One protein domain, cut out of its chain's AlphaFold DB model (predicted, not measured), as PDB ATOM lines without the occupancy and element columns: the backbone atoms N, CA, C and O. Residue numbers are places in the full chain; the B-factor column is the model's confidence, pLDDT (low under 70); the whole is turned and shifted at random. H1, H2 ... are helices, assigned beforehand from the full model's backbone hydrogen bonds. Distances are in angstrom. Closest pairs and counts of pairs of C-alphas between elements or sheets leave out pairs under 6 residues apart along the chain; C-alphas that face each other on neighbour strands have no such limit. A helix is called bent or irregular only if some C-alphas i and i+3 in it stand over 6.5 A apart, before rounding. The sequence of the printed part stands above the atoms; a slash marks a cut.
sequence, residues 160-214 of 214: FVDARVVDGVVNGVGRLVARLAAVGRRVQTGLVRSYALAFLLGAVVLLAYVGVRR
ATOM      1  N   PHE A 160     -29.256  39.049  -2.895       89.69
ATOM      2  CA  PHE A 160     -28.151  39.753  -3.547       89.69
ATOM      3  C   PHE A 160     -26.910  38.878  -3.691       89.69
ATOM      4  O   PHE A 160     -26.374  38.748  -4.791       89.69
ATOM      5  N   VAL A 161     -26.422  38.302  -2.596       89.69
ATOM      6  CA  VAL A 161     -25.165  37.552  -2.604       89.69
ATOM      7  C   VAL A 161     -25.370  36.219  -3.304       89.69
ATOM      8  O   VAL A 161     -24.668  35.950  -4.275       89.69
ATOM      9  N   ASP A 162     -26.344  35.421  -2.884       90.00
ATOM     10  CA  ASP A 162     -26.505  34.075  -3.433       90.00
ATOM     11  C   ASP A 162     -27.088  34.125  -4.855       90.00
ATOM     12  O   ASP A 162     -26.396  33.856  -5.844       90.00
ATOM     13  N   ALA A 163     -28.315  34.633  -4.988       88.19
ATOM     14  CA  ALA A 163     -29.043  34.580  -6.257       88.19
ATOM     15  C   ALA A 163     -28.446  35.461  -7.375       88.19
ATOM     16  O   ALA A 163     -28.679  35.215  -8.562       88.19
ATOM     17  N   ARG A 164     -27.695  36.524  -7.043       86.94
ATOM     18  CA  ARG A 164     -27.166  37.462  -8.052       86.94
ATOM     19  C   ARG A 164     -25.664  37.362  -8.243       86.94
ATOM     20  O   ARG A 164     -25.211  37.407  -9.390       86.94
ATOM     21  N   VAL A 165     -24.891  37.261  -7.162       92.25
ATOM     22  CA  VAL A 165     -23.427  37.191  -7.252       92.25
ATOM     23  C   VAL A 165     -22.980  35.751  -7.475       92.25
ATOM     24  O   VAL A 165     -22.344  35.487  -8.495       92.25
ATOM     25  N   VAL A 166     -23.333  34.824  -6.582       93.25
ATOM     26  CA  VAL A 166     -22.886  33.423  -6.664       93.25
ATOM     27  C   VAL A 166     -23.429  32.769  -7.932       93.25
ATOM     28  O   VAL A 166     -22.648  32.369  -8.804       93.25
ATOM     29  N   ASP A 167     -24.747  32.775  -8.115       92.06
ATOM     30  CA  ASP A 167     -25.383  32.215  -9.312       92.06
ATOM     31  C   ASP A 167     -24.953  32.935 -10.593       92.06
ATOM     32  O   ASP A 167     -24.768  32.312 -11.645       92.06
ATOM     33  N   GLY A 168     -24.760  34.254 -10.527       92.69
ATOM     34  CA  GLY A 168     -24.296  35.051 -11.658       92.69
ATOM     35  C   GLY A 168     -22.911  34.620 -12.141       92.69
ATOM     36  O   GLY A 168     -22.703  34.463 -13.352       92.69
ATOM     37  N   VAL A 169     -21.984  34.386 -11.208       95.25
ATOM     38  CA  VAL A 169     -20.625  33.911 -11.496       95.25
ATOM     39  C   VAL A 169     -20.664  32.492 -12.054       95.25
ATOM     40  O   VAL A 169     -20.119  32.258 -13.135       95.25
ATOM     41  N   VAL A 170     -21.354  31.567 -11.383       96.19
ATOM     42  CA  VAL A 170     -21.431  30.157 -11.801       96.19
ATOM     43  C   VAL A 170     -22.034  30.034 -13.206       96.19
ATOM     44  O   VAL A 170     -21.424  29.449 -14.108       96.19
ATOM     45  N   ASN A 171     -23.176  30.682 -13.455       96.00
ATOM     46  CA  ASN A 171     -23.815  30.688 -14.775       96.00
ATOM     47  C   ASN A 171     -23.004  31.473 -15.821       96.00
ATOM     48  O   ASN A 171     -23.057  31.181 -17.020       96.00
ATOM     49  N   GLY A 172     -22.260  32.498 -15.402       94.75
ATOM     50  CA  GLY A 172     -21.337  33.251 -16.250       94.75
ATOM     51  C   GLY A 172     -20.219  32.369 -16.801       94.75
ATOM     52  O   GLY A 172     -20.014  32.336 -18.019       94.75
ATOM     53  N   VAL A 173     -19.564  31.602 -15.927       96.62
ATOM     54  CA  VAL A 173     -18.530  30.629 -16.307       96.62
ATOM     55  C   VAL A 173     -19.106  29.589 -17.267       96.62
ATOM     56  O   VAL A 173     -18.542  29.375 -18.342       96.62
ATOM     57  N   GLY A 174     -20.274  29.017 -16.956       95.88
ATOM     58  CA  GLY A 174     -20.945  28.059 -17.841       95.88
ATOM     59  C   GLY A 174     -21.219  28.624 -19.242       95.88
ATOM     60  O   GLY A 174     -20.902  27.990 -20.254       95.88
ATOM     61  N   ARG A 175     -21.729  29.861 -19.330       96.38
ATOM     62  CA  ARG A 175     -21.973  30.547 -20.614       96.38
ATOM     63  C   ARG A 175     -20.687  30.833 -21.383       96.38
ATOM     64  O   ARG A 175     -20.687  30.717 -22.608       96.38
ATOM     65  N   LEU A 176     -19.606  31.204 -20.698       96.25
ATOM     66  CA  LEU A 176     -18.309  31.438 -21.332       96.25
ATOM     67  C   LEU A 176     -17.777  30.151 -21.968       96.25
ATOM     68  O   LEU A 176     -17.442  30.151 -23.153       96.25
ATOM     69  N   VAL A 177     -17.778  29.048 -21.218       95.94
ATOM     70  CA  VAL A 177     -17.353  27.732 -21.721       95.94
ATOM     71  C   VAL A 177     -18.213  27.304 -22.911       95.94
ATOM     72  O   VAL A 177     -17.678  26.910 -23.948       95.94
ATOM     73  N   ALA A 178     -19.537  27.459 -22.824       95.06
ATOM     74  CA  ALA A 178     -20.446  27.128 -23.921       95.06
ATOM     75  C   ALA A 178     -20.178  27.960 -25.190       95.06
ATOM     76  O   ALA A 178     -20.229  27.425 -26.303       95.06
ATOM     77  N   ARG A 179     -19.857  29.255 -25.043       94.25
ATOM     78  CA  ARG A 179     -19.479  30.135 -26.163       94.25
ATOM     79  C   ARG A 179     -18.159  29.712 -26.797       94.25
ATOM     80  O   ARG A 179     -18.096  29.616 -28.021       94.25
ATOM     81  N   LEU A 180     -17.139  29.419 -25.992       93.81
ATOM     82  CA  LEU A 180     -15.849  28.933 -26.490       93.81
ATOM     83  C   LEU A 180     -16.012  27.609 -27.242       93.81
ATOM     84  O   LEU A 180     -15.510  27.472 -28.357       93.81
ATOM     85  N   ALA A 181     -16.801  26.680 -26.700       92.75
ATOM     86  CA  ALA A 181     -17.130  25.430 -27.376       92.75
ATOM     87  C   ALA A 181     -17.880  25.664 -28.700       92.75
ATOM     88  O   ALA A 181     -17.602  24.993 -29.693       92.75
ATOM     89  N   ALA A 182     -18.805  26.630 -28.755       92.38
ATOM     90  CA  ALA A 182     -19.526  26.972 -29.981       92.38
ATOM     91  C   ALA A 182     -18.616  27.568 -31.065       92.38
ATOM     92  O   ALA A 182     -18.779  27.232 -32.237       92.38
ATOM     93  N   VAL A 183     -17.651  28.415 -30.688       90.56
ATOM     94  CA  VAL A 183     -16.627  28.931 -31.612       90.56
ATOM     95  C   VAL A 183     -15.722  27.795 -32.087       90.56
ATOM     96  O   VAL A 183     -15.524  27.647 -33.291       90.56
ATOM     97  N   GLY A 184     -15.253  26.944 -31.172       88.75
ATOM     98  CA  GLY A 184     -14.443  25.770 -31.504       88.75
ATOM     99  C   GLY A 184     -15.142  24.826 -32.486       88.75
ATOM    100  O   GLY A 184     -14.527  24.375 -33.448       88.75
ATOM    101  N   ARG A 185     -16.457  24.603 -32.330       88.12
ATOM    102  CA  ARG A 185     -17.247  23.799 -33.279       88.12
ATOM    103  C   ARG A 185     -17.231  24.354 -34.704       88.12
ATOM    104  O   ARG A 185     -17.243  23.566 -35.638       88.12
ATOM    105  N   ARG A 186     -17.155  25.676 -34.899       83.75
ATOM    106  CA  ARG A 186     -17.098  26.276 -36.249       83.75
ATOM    107  C   ARG A 186     -15.777  26.005 -36.973       83.75
ATOM    108  O   ARG A 186     -15.748  26.058 -38.196       83.75
ATOM    109  N   VAL A 187     -14.703  25.703 -36.240       81.69
ATOM    110  CA  VAL A 187     -13.409  25.310 -36.828       81.69
ATOM    111  C   VAL A 187     -13.501  23.917 -37.464       81.69
ATOM    112  O   VAL A 187     -12.812  23.630 -38.444       81.69
ATOM    113  N   GLN A 188     -14.391  23.055 -36.969       79.06
ATOM    114  CA  GLN A 188     -14.635  21.740 -37.555       79.06
ATOM    115  C   GLN A 188     -15.655  21.829 -38.694       79.06
ATOM    116  O   GLN A 188     -16.852  21.647 -38.508       79.06
ATOM    117  N   THR A 189     -15.156  22.114 -39.897       80.56
ATOM    118  CA  THR A 189     -15.982  22.295 -41.108       80.56
ATOM    119  C   THR A 189     -16.428  20.986 -41.769       80.56
ATOM    120  O   THR A 189     -17.248  21.021 -42.681       80.56
ATOM    121  N   GLY A 190     -15.884  19.832 -41.357       80.50
ATOM    122  CA  GLY A 190     -16.216  18.519 -41.934       80.50
ATOM    123  C   GLY A 190     -15.685  18.280 -43.357       80.50
ATOM    124  O   GLY A 190     -15.854  17.191 -43.900       80.50
ATOM    125  N   LEU A 191     -15.004  19.259 -43.964       83.56
ATOM    126  CA  LEU A 191     -14.448  19.166 -45.314       83.56
ATOM    127  C   LEU A 191     -12.988  18.688 -45.274       83.56
ATOM    128  O   LEU A 191     -12.107  19.422 -44.827       83.56
ATOM    129  N   VAL A 192     -12.703  17.496 -45.816       82.19
ATOM    130  CA  VAL A 192     -11.350  16.884 -45.843       82.19
ATOM    131  C   VAL A 192     -10.286  17.831 -46.424       82.19
ATOM    132  O   VAL A 192      -9.166  17.896 -45.920       82.19
ATOM    133  N   ARG A 193     -10.652  18.639 -47.428       82.56
ATOM    134  CA  ARG A 193      -9.764  19.630 -48.061       82.56
ATOM    135  C   ARG A 193      -9.258  20.698 -47.082       82.56
ATOM    136  O   ARG A 193      -8.091  21.072 -47.149       82.56
ATOM    137  N   SER A 194     -10.111  21.164 -46.169       80.38
ATOM    138  CA  SER A 194      -9.746  22.160 -45.153       80.38
ATOM    139  C   SER A 194      -8.765  21.584 -44.131       80.38
ATOM    140  O   SER A 194      -7.810  22.257 -43.752       80.38
ATOM    141  N   TYR A 195      -8.948  20.319 -43.735       85.06
ATOM    142  CA  TYR A 195      -8.018  19.617 -42.844       85.06
ATOM    143  C   TYR A 195      -6.656  19.377 -43.502       85.06
ATOM    144  O   TYR A 195      -5.629  19.604 -42.869       85.06
ATOM    145  N   ALA A 196      -6.637  18.980 -44.781       86.81
ATOM    146  CA  ALA A 196      -5.398  18.779 -45.530       86.81
ATOM    147  C   ALA A 196      -4.577  20.077 -45.642       86.81
ATOM    148  O   ALA A 196      -3.373  20.058 -45.397       86.81
ATOM    149  N   LEU A 197      -5.227  21.212 -45.941       86.75
ATOM    150  CA  LEU A 197      -4.579  22.530 -45.965       86.75
ATOM    151  C   LEU A 197      -4.038  22.940 -44.587       86.75
ATOM    152  O   LEU A 197      -2.907  23.414 -44.498       86.75
ATOM    153  N   ALA A 198      -4.815  22.734 -43.518       85.75
ATOM    154  CA  ALA A 198      -4.387  23.035 -42.152       85.75
ATOM    155  C   ALA A 198      -3.173  22.193 -41.724       85.75
ATOM    156  O   ALA A 198      -2.246  22.722 -41.111       85.75
ATOM    157  N   PHE A 199      -3.144  20.907 -42.087       88.62
ATOM    158  CA  PHE A 199      -2.013  20.014 -41.830       88.62
ATOM    159  C   PHE A 199      -0.746  20.468 -42.568       88.62
ATOM    160  O   PHE A 199       0.320  20.560 -41.962       88.62
ATOM    161  N   LEU A 200      -0.869  20.808 -43.856       92.31
ATOM    162  CA  LEU A 200       0.240  21.296 -44.681       92.31
ATOM    163  C   LEU A 200       0.826  22.603 -44.127       92.31
ATOM    164  O   LEU A 200       2.039  22.709 -43.956       92.31
ATOM    165  N   LEU A 201      -0.033  23.567 -43.777       91.75
ATOM    166  CA  LEU A 201       0.374  24.811 -43.113       91.75
ATOM    167  C   LEU A 201       1.060  24.542 -41.768       91.75
ATOM    168  O   LEU A 201       2.116  25.111 -41.499       91.75
ATOM    169  N   GLY A 202       0.495  23.654 -40.946       90.62
ATOM    170  CA  GLY A 202       1.082  23.255 -39.667       90.62
ATOM    171  C   GLY A 202       2.479  22.650 -39.822       90.62
ATOM    172  O   GLY A 202       3.387  23.018 -39.079       90.62
ATOM    173  N   ALA A 203       2.681  21.787 -40.821       92.38
ATOM    174  CA  ALA A 203       3.983  21.197 -41.125       92.38
ATOM    175  C   ALA A 203       5.011  22.257 -41.557       92.38
ATOM    176  O   ALA A 203       6.134  22.253 -41.058       92.38
ATOM    177  N   VAL A 204       4.626  23.199 -42.426       94.19
ATOM    178  CA  VAL A 204       5.500  24.306 -42.858       94.19
ATOM    179  C   VAL A 204       5.906  25.187 -41.675       94.19
ATOM    180  O   VAL A 204       7.087  25.491 -41.522       94.19
ATOM    181  N   VAL A 205       4.957  25.558 -40.810       94.56
ATOM    182  CA  VAL A 205       5.234  26.367 -39.610       94.56
ATOM    183  C   VAL A 205       6.153  25.628 -38.640       94.56
ATOM    184  O   VAL A 205       7.094  26.226 -38.124       94.56
ATOM    185  N   LEU A 206       5.923  24.333 -38.407       92.94
ATOM    186  CA  LEU A 206       6.772  23.511 -37.542       92.94
ATOM    187  C   LEU A 206       8.209  23.442 -38.079       92.94
ATOM    188  O   LEU A 206       9.159  23.643 -37.325       92.94
ATOM    189  N   LEU A 207       8.365  23.195 -39.382       92.00
ATOM    190  CA  LEU A 207       9.669  23.141 -40.043       92.00
ATOM    191  C   LEU A 207      10.380  24.498 -40.008       92.00
ATOM    192  O   LEU A 207      11.571  24.543 -39.716       92.00
ATOM    193  N   ALA A 208       9.658  25.598 -40.236       92.25
ATOM    194  CA  ALA A 208      10.197  26.950 -40.123       92.25
ATOM    195  C   ALA A 208      10.619  27.278 -38.681       92.25
ATOM    196  O   ALA A 208      11.714  27.788 -38.471       92.25
ATOM    197  N   TYR A 209       9.804  26.936 -37.680       94.25
ATOM    198  CA  TYR A 209      10.140  27.134 -36.268       94.25
ATOM    199  C   TYR A 209      11.393  26.350 -35.865       94.25
ATOM    200  O   TYR A 209      12.297  26.902 -35.242       94.25
ATOM    201  N   VAL A 210      11.477  25.073 -36.247       93.12
ATOM    202  CA  VAL A 210      12.659  24.239 -35.984       93.12
ATOM    203  C   VAL A 210      13.880  24.755 -36.747       93.12
ATOM    204  O   VAL A 210      14.979  24.730 -36.202       93.12
ATOM    205  N   GLY A 211      13.695  25.237 -37.976       89.00
ATOM    206  CA  GLY A 211      14.755  25.806 -38.806       89.00
ATOM    207  C   GLY A 211      15.302  27.136 -38.287       89.00
ATOM    208  O   GLY A 211      16.500  27.351 -38.375       89.00
ATOM    209  N   VAL A 212      14.455  27.995 -37.711       88.38
ATOM    210  CA  VAL A 212      14.845  29.280 -37.090       88.38
ATOM    211  C   VAL A 212      15.432  29.088 -35.685       88.38
ATOM    212  O   VAL A 212      16.156  29.946 -35.191       88.38
ATOM    213  N   ARG A 213      15.114  27.972 -35.016       75.69
ATOM    214  CA  ARG A 213      15.644  27.619 -33.687       75.69
ATOM    215  C   ARG A 213      16.993  26.878 -33.749       75.69
ATOM    216  O   ARG A 213      17.522  26.517 -32.698       75.69
ATOM    217  N   ARG A 214      17.523  26.622 -34.946       52.78
ATOM    218  CA  ARG A 214      18.908  26.182 -35.173       52.78
ATOM    219  C   ARG A 214      19.786  27.380 -35.494       52.78
ATOM    220  O   ARG A 214      20.966  27.317 -35.095       52.78
TER     221      ARG A 214
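Overview. This is residues 160 to 214 of the 214 residues of the protein "NADH-quinone oxidoreductase subunit L" of bacterium HR12 (UniProt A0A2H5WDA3). A long helix, H1, and a shorter one, H2, make an open, flat L, with the link between them at the corner and no packing of one helix on the other. The printed part has 55 residues with two named helices, H1 then H2, and no named strand; its class is all helix. It is extended, with a radius of gyration of the C-alphas of 20.0 A and spans of 57 by 33 by 6 A.

Along the chain. H1, residues 160 to 187, is 39.2 A long and starts at C-alpha 160 (-28.151, 39.753, -3.547). It is neither bent nor irregular, but only just: C-alphas 163 and 166 are 6.3 A apart. H2, residues 192 to 212, is 30.3 A long and ends at C-alpha 212 (14.845, 29.280, -37.090).

Arrangement. H1 and H2 are apart, with no C-alpha of the one within 8 A of the other. Four residues form the tight link between them. Every O i to N i+4 pair is within hydrogen-bond range in H2, and 22 of 24 in H1.

Size, cuts and confidence. The C-alphas of Phe 160 and Arg 214, the two farthest apart, are 58.3 A apart. The printed part has no cut and no long link. Its mean pLDDT is 89.2; residue 214 is under 70.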